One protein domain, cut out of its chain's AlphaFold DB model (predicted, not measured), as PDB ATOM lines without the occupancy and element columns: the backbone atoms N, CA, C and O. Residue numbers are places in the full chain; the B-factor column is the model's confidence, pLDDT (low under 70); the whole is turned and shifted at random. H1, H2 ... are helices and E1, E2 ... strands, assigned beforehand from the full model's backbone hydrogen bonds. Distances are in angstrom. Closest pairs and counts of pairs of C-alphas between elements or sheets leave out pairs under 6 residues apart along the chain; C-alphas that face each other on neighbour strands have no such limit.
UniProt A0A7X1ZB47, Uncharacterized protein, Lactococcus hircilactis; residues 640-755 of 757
ATOM      1  N   GLU A 640       6.032  -9.184 -72.567       80.12
ATOM      2  CA  GLU A 640       5.761  -8.739 -73.931       80.12
ATOM      3  C   GLU A 640       4.432  -9.293 -74.466       80.12
ATOM      4  O   GLU A 640       3.884  -8.717 -75.401       80.12
ATOM      5  N   ARG A 641       3.842 -10.342 -73.862       84.19
ATOM      6  CA  ARG A 641       2.502 -10.840 -74.229       84.19
ATOM      7  C   ARG A 641       1.419  -9.762 -74.171       84.19
ATOM      8  O   ARG A 641       0.459  -9.836 -74.923       84.19
ATOM      9  N   PHE A 642       1.567  -8.753 -73.308       85.50
ATOM     10  CA  PHE A 642       0.613  -7.642 -73.224       85.50
ATOM     11  C   PHE A 642       0.715  -6.677 -74.413       85.50
ATOM     12  O   PHE A 642      -0.191  -5.878 -74.631       85.50
ATOM     13  N   ALA A 643       1.789  -6.780 -75.198       88.50
ATOM     14  CA  ALA A 643       2.071  -6.008 -76.402       88.50
ATOM     15  C   ALA A 643       1.987  -6.860 -77.690       88.50
ATOM     16  O   ALA A 643       2.326  -6.372 -78.773       88.50
ATOM     17  N   LYS A 644       1.550  -8.127 -77.584       91.12
ATOM     18  CA  LYS A 644       1.489  -9.086 -78.694       91.12
ATOM     19  C   LYS A 644       0.138  -9.784 -78.774       91.12
ATOM     20  O   LYS A 644      -0.380 -10.277 -77.779       91.12
ATOM     21  N   TRP A 645      -0.375  -9.933 -79.988       94.12
ATOM     22  CA  TRP A 645      -1.532 -10.774 -80.275       94.12
ATOM     23  C   TRP A 645      -1.085 -12.076 -80.925       94.12
ATOM     24  O   TRP A 645      -0.367 -12.053 -81.922       94.12
ATOM     25  N   LYS A 646      -1.535 -13.215 -80.397       92.38
ATOM     26  CA  LYS A 646      -1.402 -14.508 -81.073       92.38
ATOM     27  C   LYS A 646      -2.567 -14.706 -82.044       92.38
ATOM     28  O   LYS A 646      -3.715 -14.794 -81.613       92.38
ATOM     29  N   ILE A 647      -2.260 -14.831 -83.330       91.69
ATOM     30  CA  ILE A 647      -3.245 -15.073 -84.387       91.69
ATOM     31  C   ILE A 647      -3.261 -16.578 -84.657       91.69
ATOM     32  O   ILE A 647      -2.278 -17.132 -85.143       91.69
ATOM     33  N   SER A 648      -4.348 -17.250 -84.285       84.25
ATOM     34  CA  SER A 648      -4.500 -18.711 -84.407       84.25
ATOM     35  C   SER A 648      -5.683 -19.146 -85.268       84.25
ATOM     36  O   SER A 648      -5.964 -20.335 -85.357       84.25
ATOM     37  N   GLN A 649      -6.417 -18.190 -85.822       81.44
ATOM     38  CA  GLN A 649      -7.610 -18.404 -86.628       81.44
ATOM     39  C   GLN A 649      -7.608 -17.390 -87.763       81.44
ATOM     40  O   GLN A 649      -7.015 -16.314 -87.623       81.44
ATOM     41  N   ASP A 650      -8.306 -17.727 -88.839       85.62
ATOM     42  CA  ASP A 650      -8.502 -16.824 -89.961       85.62
ATOM     43  C   ASP A 650      -9.327 -15.603 -89.540       85.62
ATOM     44  O   ASP A 650     -10.250 -15.676 -88.723       85.62
ATOM     45  N   ILE A 651      -8.993 -14.454 -90.118       90.81
ATOM     46  CA  ILE A 651      -9.691 -13.190 -89.885       90.81
ATOM     47  C   ILE A 651      -9.903 -12.491 -91.227       90.81
ATOM     48  O   ILE A 651      -9.046 -12.560 -92.109       90.81
ATOM     49  N   PHE A 652     -11.041 -11.818 -91.381       90.69
ATOM     50  CA  PHE A 652     -11.329 -11.035 -92.584       90.69
ATOM     51  C   PHE A 652     -10.617  -9.684 -92.551       90.69
ATOM     52  O   PHE A 652      -9.977  -9.281 -93.522       90.69
ATOM     53  N   SER A 653     -10.723  -8.981 -91.426       92.31
ATOM     54  CA  SER A 653     -10.194  -7.633 -91.258       92.31
ATOM     55  C   SER A 653     -10.040  -7.274 -89.785       92.31
ATOM     56  O   SER A 653     -10.513  -7.983 -88.890       92.31
ATOM     57  N   ILE A 654      -9.354  -6.160 -89.547       94.31
ATOM     58  CA  ILE A 654      -9.294  -5.508 -88.247       94.31
ATOM     59  C   ILE A 654      -9.645  -4.032 -88.397       94.31
ATOM     60  O   ILE A 654      -9.229  -3.372 -89.353       94.31
ATOM     61  N   GLU A 655     -10.347  -3.510 -87.403       93.62
ATOM     62  CA  GLU A 655     -10.410  -2.085 -87.125       93.62
ATOM     63  C   GLU A 655      -9.562  -1.817 -85.883       93.62
ATOM     64  O   GLU A 655      -9.670  -2.529 -84.887       93.62
ATOM     65  N   ALA A 656      -8.658  -0.843 -85.934       95.50
ATOM     66  CA  ALA A 656      -7.736  -0.598 -84.837       95.50
ATOM     67  C   ALA A 656      -7.553   0.884 -84.538       95.50
ATOM     68  O   ALA A 656      -7.329   1.702 -85.430       95.50
ATOM     69  N   LYS A 657      -7.545   1.212 -83.247       96.25
ATOM     70  CA  LYS A 657      -7.157   2.514 -82.712       96.25
ATOM     71  C   LYS A 657      -5.758   2.424 -82.114       96.25
ATOM     72  O   LYS A 657      -5.545   1.852 -81.046       96.25
ATOM     73  N   LEU A 658      -4.804   3.026 -82.806       96.31
ATOM     74  CA  LEU A 658      -3.394   3.107 -82.453       96.31
ATOM     75  C   LEU A 658      -3.130   4.367 -81.623       96.31
ATOM     76  O   LEU A 658      -3.423   5.474 -82.074       96.31
ATOM     77  N   ILE A 659      -2.530   4.225 -80.443       94.94
ATOM     78  CA  ILE A 659      -2.099   5.350 -79.604       94.94
ATOM     79  C   ILE A 659      -0.564   5.356 -79.563       94.94
ATOM     80  O   ILE A 659       0.028   4.503 -78.891       94.94
ATOM     81  N   PRO A 660       0.108   6.268 -80.290       93.56
ATOM     82  CA  PRO A 660       1.566   6.310 -80.356       93.56
ATOM     83  C   PRO A 660       2.207   6.750 -79.035       93.56
ATOM     84  O   PRO A 660       1.619   7.488 -78.243       93.56
ATOM     85  N   ASN A 661       3.455   6.332 -78.810       90.44
ATOM     86  CA  ASN A 661       4.266   6.877 -77.721       90.44
ATOM     87  C   ASN A 661       4.548   8.371 -77.942       90.44
ATOM     88  O   ASN A 661       4.619   8.853 -79.076       90.44
ATOM     89  N   LYS A 662       4.765   9.120 -76.851       84.31
ATOM     90  CA  LYS A 662       5.122  10.545 -76.943       84.31
ATOM     91  C   LYS A 662       6.370  10.717 -77.817       84.31
ATOM     92  O   LYS A 662       7.408  10.136 -77.517       84.31
ATOM     93  N   ARG A 663       6.272  11.568 -78.848       82.00
ATOM     94  CA  ARG A 663       7.347  11.876 -79.816       82.00
ATOM     95  C   ARG A 663       7.799  10.682 -80.673       82.00
ATOM     96  O   ARG A 663       8.915  10.701 -81.191       82.00
ATOM     97  N   ALA A 664       6.964   9.653 -80.837       86.12
ATOM     98  CA  ALA A 664       7.253   8.565 -81.765       86.12
ATOM     99  C   ALA A 664       7.316   9.097 -83.208       86.12
ATOM    100  O   ALA A 664       6.355   9.693 -83.703       86.12
ATOM    101  N   THR A 665       8.451   8.871 -83.873       88.88
ATOM    102  CA  THR A 665       8.654   9.174 -85.300       88.88
ATOM    103  C   THR A 665       8.170   8.043 -86.201       88.88
ATOM    104  O   THR A 665       7.771   8.287 -87.331       88.88
ATOM    105  N   THR A 666       8.174   6.812 -85.696       92.75
ATOM    106  CA  THR A 666       7.710   5.620 -86.406       92.75
ATOM    107  C   THR A 666       6.867   4.794 -85.451       92.75
ATOM    108  O   THR A 666       7.333   4.458 -84.358       92.75
ATOM    109  N   PHE A 667       5.632   4.482 -85.834       94.69
ATOM    110  CA  PHE A 667       4.737   3.674 -85.009       94.69
ATOM    111  C   PHE A 667       3.717   2.893 -85.837       94.69
ATOM    112  O   PHE A 667       3.424   3.261 -86.967       94.69
ATOM    113  N   GLY A 668       3.146   1.831 -85.280       95.69
ATOM    114  CA  GLY A 668       2.131   1.017 -85.939       95.69
ATOM    115  C   GLY A 668       2.153  -0.424 -85.453       95.69
ATOM    116  O   GLY A 668       2.499  -0.691 -84.302       95.69
ATOM    117  N   ILE A 669       1.793  -1.348 -86.337       96.81
ATOM    118  CA  ILE A 669       1.727  -2.783 -86.052       96.81
ATOM    119  C   ILE A 669       2.461  -3.581 -87.122       96.81
ATOM    120  O   ILE A 669       2.440  -3.225 -88.300       96.81
ATOM    121  N   ARG A 670       3.095  -4.680 -86.718       96.69
ATOM    122  CA  ARG A 670       3.709  -5.649 -87.633       96.69
ATOM    123  C   ARG A 670       3.154  -7.043 -87.407       96.69
ATOM    124  O   ARG A 670       2.794  -7.382 -86.286       96.69
ATOM    125  N   PHE A 671       3.143  -7.844 -88.463       96.81
ATOM    126  CA  PHE A 671       2.650  -9.212 -88.461       96.81
ATOM    127  C   PHE A 671       3.778 -10.182 -88.800       96.81
ATOM    128  O   PHE A 671       4.496 -10.012 -89.793       96.81
ATOM    129  N   LEU A 672       3.922 -11.194 -87.954       95.69
ATOM    130  CA  LEU A 672       4.932 -12.236 -88.026       95.69
ATOM    131  C   LEU A 672       4.258 -13.583 -88.299       95.69
ATOM    132  O   LEU A 672       3.199 -13.860 -87.734       95.69
ATOM    133  N   ASP A 673       4.871 -14.418 -89.135       93.88
ATOM    134  CA  ASP A 673       4.427 -15.801 -89.349       93.88
ATOM    135  C   ASP A 673       4.800 -16.721 -88.167       93.88
ATOM    136  O   ASP A 673       5.389 -16.287 -87.173       93.88
ATOM    137  N   GLU A 674       4.452 -18.009 -88.249       91.56
ATOM    138  CA  GLU A 674       4.779 -19.009 -87.218       91.56
ATOM    139  C   GLU A 674       6.292 -19.220 -87.018       91.56
ATOM    140  O   GLU A 674       6.708 -19.767 -85.996       91.56
ATOM    141  N   GLN A 675       7.123 -18.776 -87.967       92.19
ATOM    142  CA  GLN A 675       8.583 -18.786 -87.876       92.19
ATOM    143  C   GLN A 675       9.149 -17.429 -87.419       92.19
ATOM    144  O   GLN A 675      10.363 -17.231 -87.450       92.19
ATOM    145  N   PHE A 676       8.289 -16.517 -86.953       90.38
ATOM    146  CA  PHE A 676       8.617 -15.173 -86.473       90.38
ATOM    147  C   PHE A 676       9.203 -14.229 -87.539       90.38
ATOM    148  O   PHE A 676       9.823 -13.219 -87.194       90.38
ATOM    149  N   ASN A 677       8.986 -14.500 -88.831       93.25
ATOM    150  CA  ASN A 677       9.399 -13.598 -89.906       93.25
ATOM    151  C   ASN A 677       8.320 -12.554 -90.186       93.25
ATOM    152  O   ASN A 677       7.143 -12.880 -90.347       93.25
ATOM    153  N   GLU A 678       8.724 -11.288 -90.312       96.75
ATOM    154  CA  GLU A 678       7.805 -10.217 -90.695       96.75
ATOM    155  C   GLU A 678       7.374 -10.356 -92.158       96.75
ATOM    156  O   GLU A 678       8.157 -10.116 -93.086       96.75
ATOM    157  N   TYR A 679       6.098 -10.687 -92.361       96.75
ATOM    158  CA  TYR A 679       5.516 -10.815 -93.694       96.75
ATOM    159  C   TYR A 679       4.743  -9.561 -94.130       96.75
ATOM    160  O   TYR A 679       4.606  -9.340 -95.331       96.75
ATOM    161  N   SER A 680       4.262  -8.734 -93.194       97.38
ATOM    162  CA  SER A 680       3.587  -7.455 -93.470       97.38
ATOM    163  C   SER A 680       3.596  -6.545 -92.236       97.38
ATOM    164  O   SER A 680       3.642  -7.037 -91.110       97.38
ATOM    165  N   ALA A 681       3.518  -5.228 -92.419       97.25
ATOM    166  CA  ALA A 681       3.349  -4.267 -91.331       97.25
ATOM    167  C   ALA A 681       2.606  -3.007 -91.795       97.25
ATOM    168  O   ALA A 681       2.844  -2.516 -92.895       97.25
ATOM    169  N   ILE A 682       1.753  -2.451 -90.933       97.19
ATOM    170  CA  ILE A 682       1.101  -1.154 -91.141       97.19
ATOM    171  C   ILE A 682       1.795  -0.159 -90.213       97.19
ATOM    172  O   ILE A 682       1.509  -0.098 -89.015       97.19
ATOM    173  N   ILE A 683       2.764   0.573 -90.764       97.00
ATOM    174  CA  ILE A 683       3.647   1.485 -90.028       97.00
ATOM    175  C   ILE A 683       3.468   2.902 -90.560       97.00
ATOM    176  O   ILE A 683       3.476   3.105 -91.768       97.00
ATOM    177  N   PHE A 684       3.358   3.872 -89.661       95.19
ATOM    178  CA  PHE A 684       3.265   5.295 -89.956       95.19
ATOM    179  C   PHE A 684       4.578   5.995 -89.604       95.19
ATOM    180  O   PHE A 684       5.094   5.836 -88.494       95.19
ATOM    181  N   ASN A 685       5.097   6.797 -90.533       92.94
ATOM    182  CA  ASN A 685       6.295   7.613 -90.371       92.94
ATOM    183  C   ASN A 685       5.927   9.104 -90.315       92.94
ATOM    184  O   ASN A 685       5.371   9.662 -91.264       92.94
ATOM    185  N   ASN A 686       6.275   9.750 -89.204       84.25
ATOM    186  CA  ASN A 686       5.997  11.152 -88.905       84.25
ATOM    187  C   ASN A 686       7.259  11.872 -88.405       84.25
ATOM    188  O   ASN A 686       8.207  11.260 -87.910       84.25
ATOM    189  N   SER A 687       7.267  13.204 -88.484       74.62
ATOM    190  CA  SER A 687       8.290  14.008 -87.811       74.62
ATOM    191  C   SER A 687       8.068  14.001 -86.291       74.62
ATOM    192  O   SER A 687       6.941  13.886 -85.809       74.62
ATOM    193  N   SER A 688       9.141  14.148 -85.509       63.72
ATOM    194  CA  SER A 688       9.116  14.040 -84.036       63.72
ATOM    195  C   SER A 688       8.213  15.064 -83.330       63.72
ATOM    196  O   SER A 688       7.823  14.847 -82.183       63.72
ATOM    197  N   ASN A 689       7.858  16.156 -84.014       66.06
ATOM    198  CA  ASN A 689       6.972  17.214 -83.520       66.06
ATOM    199  C   ASN A 689       5.529  17.105 -84.055       66.06
ATOM    200  O   ASN A 689       4.723  17.987 -83.781       66.06
ATOM    201  N   ALA A 690       5.201  16.053 -84.815       75.25
ATOM    202  CA  ALA A 690       3.892  15.853 -85.443       75.25
ATOM    203  C   ALA A 690       3.249  14.502 -85.075       75.25
ATOM    204  O   ALA A 690       2.436  13.969 -85.829       75.25
ATOM    205  N   THR A 691       3.617  13.911 -83.934       84.62
ATOM    206  CA  THR A 691       2.984  12.673 -83.457       84.62
ATOM    207  C   THR A 691       1.497  12.929 -83.145       84.62
ATOM    208  O   THR A 691       1.205  13.799 -82.319       84.62
ATOM    209  N   PRO A 692       0.554  12.203 -83.775       90.62
ATOM    210  CA  PRO A 692      -0.875  12.406 -83.550       90.62
ATOM    211  C   PRO A 692      -1.332  11.886 -82.185       90.62
ATOM    212  O   PRO A 692      -0.616  11.138 -81.521       90.62
ATOM    213  N   GLU A 693      -2.543  12.265 -81.770       92.38
ATOM    214  CA  GLU A 693      -3.153  11.737 -80.541       92.38
ATOM    215  C   GLU A 693      -3.493  10.248 -80.686       92.38
ATOM    216  O   GLU A 693      -3.242   9.451 -79.783       92.38
ATOM    217  N   SER A 694      -4.032   9.871 -81.846       94.44
ATOM    218  CA  SER A 694      -4.302   8.486 -82.225       94.44
ATOM    219  C   SER A 694      -4.411   8.346 -83.740       94.44
ATOM    220  O   SER A 694      -4.714   9.322 -84.426       94.44
ATOM    221  N   VAL A 695      -4.249   7.131 -84.255       95.25
ATOM    222  CA  VAL A 695      -4.609   6.766 -85.632       95.25
ATOM    223  C   VAL A 695      -5.658   5.664 -85.586       95.25
ATOM    224  O   VAL A 695      -5.455   4.670 -84.900       95.25
ATOM    225  N   ILE A 696      -6.771   5.843 -86.288       95.00
ATOM    226  CA  ILE A 696      -7.796   4.820 -86.492       95.00
ATOM    227  C   ILE A 696      -7.605   4.255 -87.893       95.00
ATOM    228  O   ILE A 696      -7.405   5.013 -88.845       95.00
ATOM    229  N   LEU A 697      -7.630   2.936 -88.017       95.00
ATOM    230  CA  LEU A 697      -7.548   2.250 -89.295       95.00
ATOM    231  C   LEU A 697      -8.587   1.146 -89.398       95.00
ATOM    232  O   LEU A 697      -8.917   0.531 -88.389       95.00
ATOM    233  N   ASN A 698      -9.022   0.866 -90.619       93.25
ATOM    234  CA  ASN A 698      -9.802  -0.313 -90.972       93.25
ATOM    235  C   ASN A 698      -9.144  -0.989 -92.176       93.25
ATOM    236  O   ASN A 698      -8.844  -0.325 -93.168       93.25
ATOM    237  N   THR A 699      -8.889  -2.294 -92.077       93.69
ATOM    238  CA  THR A 699      -8.246  -3.082 -93.138       93.69
ATOM    239  C   THR A 699      -9.234  -3.844 -94.023       93.69
ATOM    240  O   THR A 699      -8.793  -4.611 -94.882       93.69
ATOM    241  N   ASP A 700     -10.545  -3.695 -93.806       88.62
ATOM    242  CA  ASP A 700     -11.569  -4.302 -94.659       88.62
ATOM    243  C   ASP A 700     -11.378  -3.835 -96.106       88.62
ATOM    244  O   ASP A 700     -11.320  -2.642 -96.391       88.62
ATOM    245  N   TYR A 701     -11.264  -4.783 -97.034       84.56
ATOM    246  CA  TYR A 701     -11.048  -4.489 -98.449       84.56
ATOM    247  C   TYR A 701     -12.131  -3.581 -99.041       84.56
ATOM    248  O   TYR A 701     -11.844  -2.765 -99.916       84.56
ATOM    249  N   ASN A 702     -13.367  -3.697 -98.555       83.69
ATOM    250  CA  ASN A 702     -14.495  -2.935 -99.067       83.69
ATOM    251  C   ASN A 702     -14.665  -1.560 -98.418       83.69
ATOM    252  O   ASN A 702     -15.438  -0.768 -98.968       83.69
ATOM    253  N   ASN A 703     -13.970  -1.292 -97.307       85.00
ATOM    254  CA  ASN A 703     -14.094  -0.074 -96.503       85.00
ATOM    255  C   ASN A 703     -12.764   0.305 -95.811       85.00
ATOM    256  O   ASN A 703     -12.710   0.576 -94.611       85.00
ATOM    257  N   GLU A 704     -11.664   0.279 -96.566       90.06
ATOM    258  CA  GLU A 704     -10.325   0.565 -96.041       90.06
ATOM    259  C   GLU A 704     -10.152   2.066 -95.781       90.06
ATOM    260  O   GLU A 704     -10.349   2.893 -96.674       90.06
ATOM    261  N   TYR A 705      -9.718   2.430 -94.573       92.06
ATOM    262  CA  TYR A 705      -9.436   3.822 -94.238       92.06
ATOM    263  C   TYR A 705      -8.321   3.954 -93.195       92.06
ATOM    264  O   TYR A 705      -8.075   3.050 -92.399       92.06
ATOM    265  N   TYR A 706      -7.659   5.118 -93.188       94.62
ATOM    266  CA  TYR A 706      -6.599   5.472 -92.240       94.62
ATOM    267  C   TYR A 706      -6.743   6.937 -91.834       94.62
ATOM    268  O   TYR A 706      -6.510   7.841 -92.639       94.62
ATOM    269  N   GLN A 707      -7.123   7.190 -90.588       94.19
ATOM    270  CA  GLN A 707      -7.431   8.526 -90.090       94.19
ATOM    271  C   GLN A 707      -6.606   8.853 -88.850       94.19
ATOM    272  O   GLN A 707      -6.613   8.133 -87.860       94.19
ATOM    273  N   SER A 708      -5.899   9.971 -88.893       92.94
ATOM    274  CA  SER A 708      -5.072  10.489 -87.812       92.94
ATOM    275  C   SER A 708      -5.805  11.609 -87.081       92.94
ATOM    276  O   SER A 708      -6.251  12.570 -87.708       92.94
ATOM    277  N   LYS A 709      -5.915  11.508 -85.756       93.50
ATOM    278  CA  LYS A 709      -6.476  12.562 -84.906       93.50
ATOM    279  C   LYS A 709      -5.393  13.580 -84.555       93.50
ATOM    280  O   LYS A 709      -4.392  13.244 -83.910       93.50
ATOM    281  N   VAL A 710      -5.602  14.831 -84.956       86.56
ATOM    282  CA  VAL A 710      -4.655  15.925 -84.699       86.56
ATOM    283  C   VAL A 710      -4.637  16.265 -83.207       86.56
ATOM    284  O   VAL A 710      -5.686  16.436 -82.583       86.56
ATOM    285  N   GLN A 711      -3.434  16.383 -82.641       84.25
ATOM    286  CA  GLN A 711      -3.212  16.550 -81.205       84.25
ATOM    287  C   GLN A 711      -3.993  17.737 -80.616       84.25
ATOM    288  O   GLN A 711      -3.842  18.871 -81.064       84.25
ATOM    289  N   GLY A 712      -4.799  17.475 -79.579       82.25
ATOM    290  CA  GLY A 712      -5.545  18.513 -78.855       82.25
ATOM    291  C   GLY A 712      -6.773  19.048 -79.599       82.25
ATOM    292  O   GLY A 712      -7.324  20.073 -79.205       82.25
ATOM    293  N   THR A 713      -7.208  18.371 -80.664       85.94
ATOM    294  CA  THR A 713      -8.378  18.750 -81.467       85.94
ATOM    295  C   THR A 713      -9.289  17.544 -81.698       85.94
ATOM    296  O   THR A 713      -8.875  16.403 -81.518       85.94
ATOM    297  N   ASN A 714     -10.516  17.778 -82.167       85.31
ATOM    298  CA  ASN A 714     -11.405  16.715 -82.658       85.31
ATOM    299  C   ASN A 714     -11.318  16.534 -84.185       85.31
ATOM    300  O   ASN A 714     -12.229  15.985 -84.796       85.31
ATOM    301  N   VAL A 715     -10.246  17.030 -84.811       89.31
ATOM    302  CA  VAL A 715     -10.063  16.969 -86.262       89.31
ATOM    303  C   VAL A 715      -9.348  15.676 -86.638       89.31
ATOM    304  O   VAL A 715      -8.270  15.376 -86.119       89.31
ATOM    305  N   PHE A 716      -9.936  14.946 -87.585       89.62
ATOM    306  CA  PHE A 716      -9.333  13.783 -88.225       89.62
ATOM    307  C   PHE A 716      -8.814  14.161 -89.612       89.62
ATOM    308  O   PHE A 716      -9.494  14.839 -90.380       89.62
ATOM    309  N   VAL A 717      -7.600  13.722 -89.932       91.81
ATOM    310  CA  VAL A 717      -6.962  13.908 -91.241       91.81
ATOM    311  C   VAL A 717      -6.542  12.564 -91.815       91.81
ATOM    312  O   VAL A 717      -6.300  11.614 -91.077       91.81
ATOM    313  N   ASN A 718      -6.436  12.470 -93.136       92.44
ATOM    314  CA  ASN A 718      -5.978  11.248 -93.787       92.44
ATOM    315  C   ASN A 718      -4.532  10.911 -93.365       92.44
ATOM    316  O   ASN A 718      -3.648  11.759 -93.467       92.44
ATOM    317  N   ALA A 719      -4.299   9.679 -92.909       91.44
ATOM    318  CA  ALA A 719      -2.985   9.178 -92.502       91.44
ATOM    319  C   ALA A 719      -2.275   8.364 -93.601       91.44
ATOM    320  O   ALA A 719      -1.141   7.927 -93.411       91.44
ATOM    321  N   PHE A 720      -2.922   8.156 -94.752       91.31
ATOM    322  CA  PHE A 720      -2.431   7.310 -95.842       91.31
ATOM    323  C   PHE A 720      -1.046   7.722 -96.357       91.31
ATOM    324  O   PHE A 720      -0.189   6.872 -96.577       91.31
ATOM    325  N   SER A 721      -0.781   9.027 -96.487       89.94
ATOM    326  CA  SER A 721       0.518   9.550 -96.946       89.94
ATOM    327  C   SER A 721       1.687   9.218 -96.020       89.94
ATOM    328  O   SER A 721       2.840   9.343 -96.424       89.94
ATOM    329  N   ASN A 722       1.402   8.834 -94.776       91.56
ATOM    330  CA  ASN A 722       2.406   8.532 -93.767       91.56
ATOM    331  C   ASN A 722       2.709   7.034 -93.669       91.56
ATOM    332  O   ASN A 722       3.611   6.666 -92.920       91.56
ATOM    333  N   ILE A 723       1.990   6.177 -94.400       94.44
ATOM    334  CA  ILE A 723       2.187   4.726 -94.366       94.44
ATOM    335  C   ILE A 723       3.509   4.342 -95.046       94.44
ATOM    336  O   ILE A 723       3.845   4.815 -96.131       94.44
ATOM    337  N   ASP A 724       4.251   3.427 -94.426       95.31
ATOM    338  CA  ASP A 724       5.393   2.750 -95.033       95.31
ATOM    339  C   ASP A 724       4.919   1.661 -96.009       95.31
ATOM    340  O   ASP A 724       4.798   0.478 -95.674       95.31
ATOM    341  N   PHE A 725       4.664   2.067 -97.252       94.19
ATOM    342  CA  PHE A 725       4.218   1.165 -98.318       94.19
ATOM    343  C   PHE A 725       5.218   0.050 -98.655       94.19
ATOM    344  O   PHE A 725       4.827  -0.953 -99.244       94.19
ATOM    345  N   SER A 726       6.495   0.172 -98.270       95.06
ATOM    346  CA  SER A 726       7.478  -0.901 -98.486       95.06
ATOM    347  C   SER A 726       7.264  -2.095 -97.545       95.06
ATOM    348  O   SER A 726       7.686  -3.223 -97.833       95.06
ATOM    349  N   ARG A 727       6.588  -1.855 -96.415       96.69
ATOM    350  CA  ARG A 727       6.310  -2.857 -95.383       96.69
ATOM    351  C   ARG A 727       4.852  -3.296 -95.350       96.69
ATOM    352  O   ARG A 727       4.599  -4.432 -94.945       96.69
ATOM    353  N   TYR A 728       3.917  -2.485 -95.846       96.06
ATOM    354  CA  TYR A 728       2.519  -2.901 -95.979       96.06
ATOM    355  C   TYR A 728       2.312  -3.794 -97.212       96.06
ATOM    356  O   TYR A 728       1.823  -3.373 -98.257       96.06
ATOM    357  N   ARG A 729       2.754  -5.050 -97.093       95.62
ATOM    358  CA  ARG A 729       2.862  -6.007 -98.208       95.62
ATOM    359  C   ARG A 729       1.575  -6.781 -98.472       95.62
ATOM    360  O   ARG A 729       1.310  -7.168 -99.604       95.62
ATOM    361  N   THR A 730       0.803  -7.064 -97.426       93.62
ATOM    362  CA  THR A 730      -0.471  -7.783 -97.531       93.62
ATOM    363  C   THR A 730      -1.405  -7.444 -96.374       93.62
ATOM    364  O   THR A 730      -0.955  -7.125 -95.271       93.62
ATOM    365  N   ARG A 731      -2.707  -7.560 -96.642       89.62
ATOM    366  CA  ARG A 731      -3.809  -7.501 -95.671       89.62
ATOM    367  C   ARG A 731      -4.368  -8.888 -95.325       89.62
ATOM    368  O   ARG A 731      -5.315  -8.991 -94.562       89.62
ATOM    369  N   GLN A 732      -3.817  -9.950 -95.919       89.31
ATOM    370  CA  GLN A 732      -4.159 -11.324 -95.558       89.31
ATOM    371  C   GLN A 732      -3.374 -11.717 -94.315       89.31
ATOM    372  O   GLN A 732      -2.138 -11.761 -94.325       89.31
ATOM    373  N   PHE A 733      -4.101 -11.984 -93.241       91.50
ATOM    374  CA  PHE A 733      -3.517 -12.336 -91.962       91.50
ATOM    375  C   PHE A 733      -3.269 -13.838 -91.901       91.50
ATOM    376  O   PHE A 733      -4.138 -14.632 -92.251       91.50
ATOM    377  N   LYS A 734      -2.060 -14.219 -91.494       90.19
ATOM    378  CA  LYS A 734      -1.648 -15.617 -91.352       90.19
ATOM    379  C   LYS A 734      -1.640 -16.003 -89.879       90.19
ATOM    380  O   LYS A 734      -1.496 -15.142 -89.011       90.19
ATOM    381  N   THR A 735      -1.693 -17.304 -89.613       91.50
ATOM    382  CA  THR A 735      -1.323 -17.847 -88.303       91.50
ATOM    383  C   THR A 735       0.075 -17.363 -87.914       91.50
ATOM    384  O   THR A 735       0.998 -17.367 -88.733       91.50
ATOM    385  N   GLY A 736       0.223 -16.913 -86.670       92.94
ATOM    386  CA  GLY A 736       1.452 -16.303 -86.176       92.94
ATOM    387  C   GLY A 736       1.175 -15.286 -85.077       92.94
ATOM    388  O   GLY A 736       0.460 -15.572 -84.109       92.94
ATOM    389  N   SER A 737       1.754 -14.092 -85.197       94.00
ATOM    390  CA  SER A 737       1.576 -13.038 -84.194       94.00
ATOM    391  C   SER A 737       1.559 -11.631 -84.778       94.00
ATOM    392  O   SER A 737       2.138 -11.371 -85.827       94.00
ATOM    393  N   MET A 738       0.910 -10.710 -84.073       95.69
ATOM    394  CA  MET A 738       1.002  -9.273 -84.311       95.69
ATOM    395  C   MET A 738       1.703  -8.613 -83.128       95.69
ATOM    396  O   MET A 738       1.418  -8.938 -81.976       95.69
ATOM    397  N   GLU A 739       2.622  -7.697 -83.414       94.75
ATOM    398  CA  GLU A 739       3.360  -6.934 -82.410       94.75
ATOM    399  C   GLU A 739       3.201  -5.433 -82.659       94.75
ATOM    400  O   GLU A 739       3.213  -4.968 -83.805       94.75
ATOM    401  N   ILE A 740       3.106  -4.661 -81.579       94.12
ATOM    402  CA  ILE A 740       3.091  -3.199 -81.659       94.12
ATOM    403  C   ILE A 740       4.503  -2.632 -81.859       94.12
ATOM    404  O   ILE A 740       5.483  -3.131 -81.310       94.12
ATOM    405  N   VAL A 741       4.611  -1.541 -82.613       93.12
ATOM    406  CA  VAL A 741       5.862  -0.815 -82.873       93.12
ATOM    407  C   VAL A 741       5.641   0.645 -82.504       93.12
ATOM    408  O   VAL A 741       4.753   1.280 -83.056       93.12
ATOM    409  N   GLY A 742       6.410   1.202 -81.565       90.31
ATOM    410  CA  GLY A 742       6.323   2.632 -81.218       90.31
ATOM    411  C   GLY A 742       4.977   3.100 -80.633       90.31
ATOM    412  O   GLY A 742       4.752   4.307 -80.523       90.31
ATOM    413  N   LEU A 743       4.091   2.177 -80.244       93.31
ATOM    414  CA  LEU A 743       2.795   2.469 -79.625       93.31
ATOM    415  C   LEU A 743       2.871   2.394 -78.100       93.31
ATOM    416  O   LEU A 743       3.605   1.577 -77.544       93.31
ATOM    417  N   ALA A 744       2.067   3.221 -77.437       91.44
ATOM    418  CA  ALA A 744       1.792   3.101 -76.009       91.44
ATOM    419  C   ALA A 744       0.672   2.077 -75.773       91.44
ATOM    420  O   ALA A 744       0.736   1.255 -74.859       91.44
ATOM    421  N   LYS A 745      -0.360   2.121 -76.625       94.38
ATOM    422  CA  LYS A 745      -1.557   1.283 -76.540       94.38
ATOM    423  C   LYS A 745      -2.184   1.087 -77.922       94.38
ATOM    424  O   LYS A 745      -2.069   1.952 -78.788       94.38
ATOM    425  N   ILE A 746      -2.877  -0.028 -78.100       95.81
ATOM    426  CA  ILE A 746      -3.743  -0.312 -79.240       95.81
ATOM    427  C   ILE A 746      -5.039  -0.971 -78.761       95.81
ATOM    428  O   ILE A 746      -5.040  -1.771 -77.821       95.81
ATOM    429  N   GLU A 747      -6.138  -0.622 -79.412       96.12
ATOM    430  CA  GLU A 747      -7.438  -1.285 -79.283       96.12
ATOM    431  C   GLU A 747      -7.805  -1.815 -80.668       96.12
ATOM    432  O   GLU A 747      -7.668  -1.077 -81.641       96.12
ATOM    433  N   ILE A 748      -8.186  -3.086 -80.769       94.75
ATOM    434  CA  ILE A 748      -8.484  -3.764 -82.032       94.75
ATOM    435  C   ILE A 748      -9.856  -4.407 -81.917       94.75
ATOM    436  O   ILE A 748     -10.086  -5.164 -80.983       94.75
ATOM    437  N   ASN A 749     -10.720  -4.154 -82.884       93.38
ATOM    438  CA  ASN A 749     -11.916  -4.932 -83.125       93.38
ATOM    439  C   ASN A 749     -11.634  -5.877 -84.303       93.38
ATOM    440  O   ASN A 749     -11.270  -5.448 -85.402       93.38
ATOM    441  N   VAL A 750     -11.684  -7.182 -84.044       93.12
ATOM    442  CA  VAL A 750     -11.307  -8.225 -85.000       93.12
ATOM    443  C   VAL A 750     -12.555  -8.844 -85.602       93.12
ATOM    444  O   VAL A 750     -13.395  -9.376 -84.879       93.12
ATOM    445  N   LYS A 751     -12.615  -8.876 -86.933       92.12
ATOM    446  CA  LYS A 751     -13.636  -9.596 -87.693       92.12
ATOM    447  C   LYS A 751     -13.180 -11.038 -87.927       92.12
ATOM    448  O   LYS A 751     -12.531 -11.346 -88.932       92.12
ATOM    449  N   ARG A 752     -13.443 -11.918 -86.956       91.19
ATOM    450  CA  ARG A 752     -12.983 -13.319 -86.966       91.19
ATOM    451  C   ARG A 752     -13.765 -14.141 -87.967       91.19
ATOM    452  O   ARG A 752     -14.983 -14.170 -87.881       91.19
ATOM    453  N   LYS A 753     -13.073 -14.832 -88.869       91.19
ATOM    454  CA  LYS A 753     -13.707 -15.678 -89.876       91.19
ATOM    455  C   LYS A 753     -14.165 -16.993 -89.249       91.19
ATOM    456  O   LYS A 753     -13.437 -17.620 -88.483       91.19
ATOM    457  N   VAL A 754     -15.367 -17.408 -89.615       89.62
ATOM    458  CA  VAL A 754     -15.975 -18.687 -89.270       89.62
ATOM    459  C   VAL A 754     -16.451 -19.309 -90.577       89.62
ATOM    460  O   VAL A 754     -17.356 -18.794 -91.225       89.62
ATOM    461  N   ASP A 755     -15.814 -20.398 -90.998       85.06
ATOM    462  CA  ASP A 755     -16.102 -20.999 -92.307       85.06
ATOM    463  C   ASP A 755     -17.498 -21.636 -92.376       85.06
ATOM    464  O   ASP A 755     -18.078 -21.732 -93.450       85.06
TER     465      ASP A 755
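This is residues 640 to 755 of the 757 residues of an uncharacterized protein of Lactococcus hircilactis (UniProt A0A7X1ZB47). This is a sandwich of two curled sheets, only partly face to face: five strands, E7, E6, E5, E2 and E9, make one layer and four strands, E1, E8, E3 and E4, make the other. A long stretch without named elements, residues 719 to 735, runs from E7 past E4 to E8, along the side where E4 and E7 are the edges, and the four-residue helix H1 is a small piece on the outside near E8 and E9. The printed part has 116 residues, with one named helix and nine named strands in the order H1, E1 to E9; both sheets are antiparallel throughout, and the class is mostly strand. It is compact, with a radius of gyration of the C-alphas of 13.8 A, and spans 42 by 30 by 26 A.

Start at H1, residues 640 to 643, which only grazes the sheet of four strands; its closest C-alpha pair with E8, residues 736 to 741, is Ala 643 and Ile 740 at 6.0 A. H1 also grazes the sheet of five strands, but only just, with 5 pairs of C-alphas within 10 A, and it is near E9, residues 743 to 753. Too short for an O i to N i+4 pair, it has one O i to N i+3 pair, which is within range. E1, residues 644 to 647, is an edge strand antiparallel to E8 at 153 degrees, with N 645 and O 738 at 2.9 A. After a tight link, E2, residues 651 to 660, lies in the other sheet, antiparallel to E9 at 168 degrees, with N 657 and O 747 at 2.8 A. The chain then returns to E3, residues 666 to 673, antiparallel to E8, with N 670 and O 739 at 2.9 A. E3 forms a hairpin with E4, residues 678 to 685, where N 669 and O 682 are 3.0 A apart; E4 bends by 57 degrees at residue 682. E5, residues 694 to 698, is antiparallel to E2, with N 695 and O 658 at 2.9 A. E5, E6, residues 705 to 709, and E7, residues 716 to 718, form a meander, each strand the antiparallel neighbour of the one before; look at N 707 and O 696, 2.8 A, and N 717 and O 708, 2.8 A. Between the sheets, the closest C-alphas of E3 and E9 are those of Phe 667 and Leu 743, 5.8 A. The parts of the sandwich that face each other are 9.5 A centre to centre, with strands at 31 degrees; E4 and E6, for instance, are apart.

Find C-alpha 640 at (5.761, -8.739, -73.931), where H1, residues 640 to 643, begins; E1 follows at 644 to 647. From C-alpha 651 at (-9.691, -13.190, -89.885), E2 runs 24.4 A to residue 660. E3, 666 to 673, measures 21.9 A, and E4, 678 to 685, 17.9 A. Then come E5 at 694 to 698, E6 at 705 to 709 and E7 at 716 to 718. E8, 736 to 741, is 16.4 A long. E9, 743 to 753, is the longest strand by residues and runs 26.6 A to C-alpha 753 at (-13.707, -15.678, -89.876).

The two C-alphas farthest apart are those of Asn 689 and Asp 755, 45.5 A. The printed part has no cut. The link from E7 to E8, 17 residues, is long. Mean pLDDT of the printed part is 90.9; residues 688 to 689 are under 70.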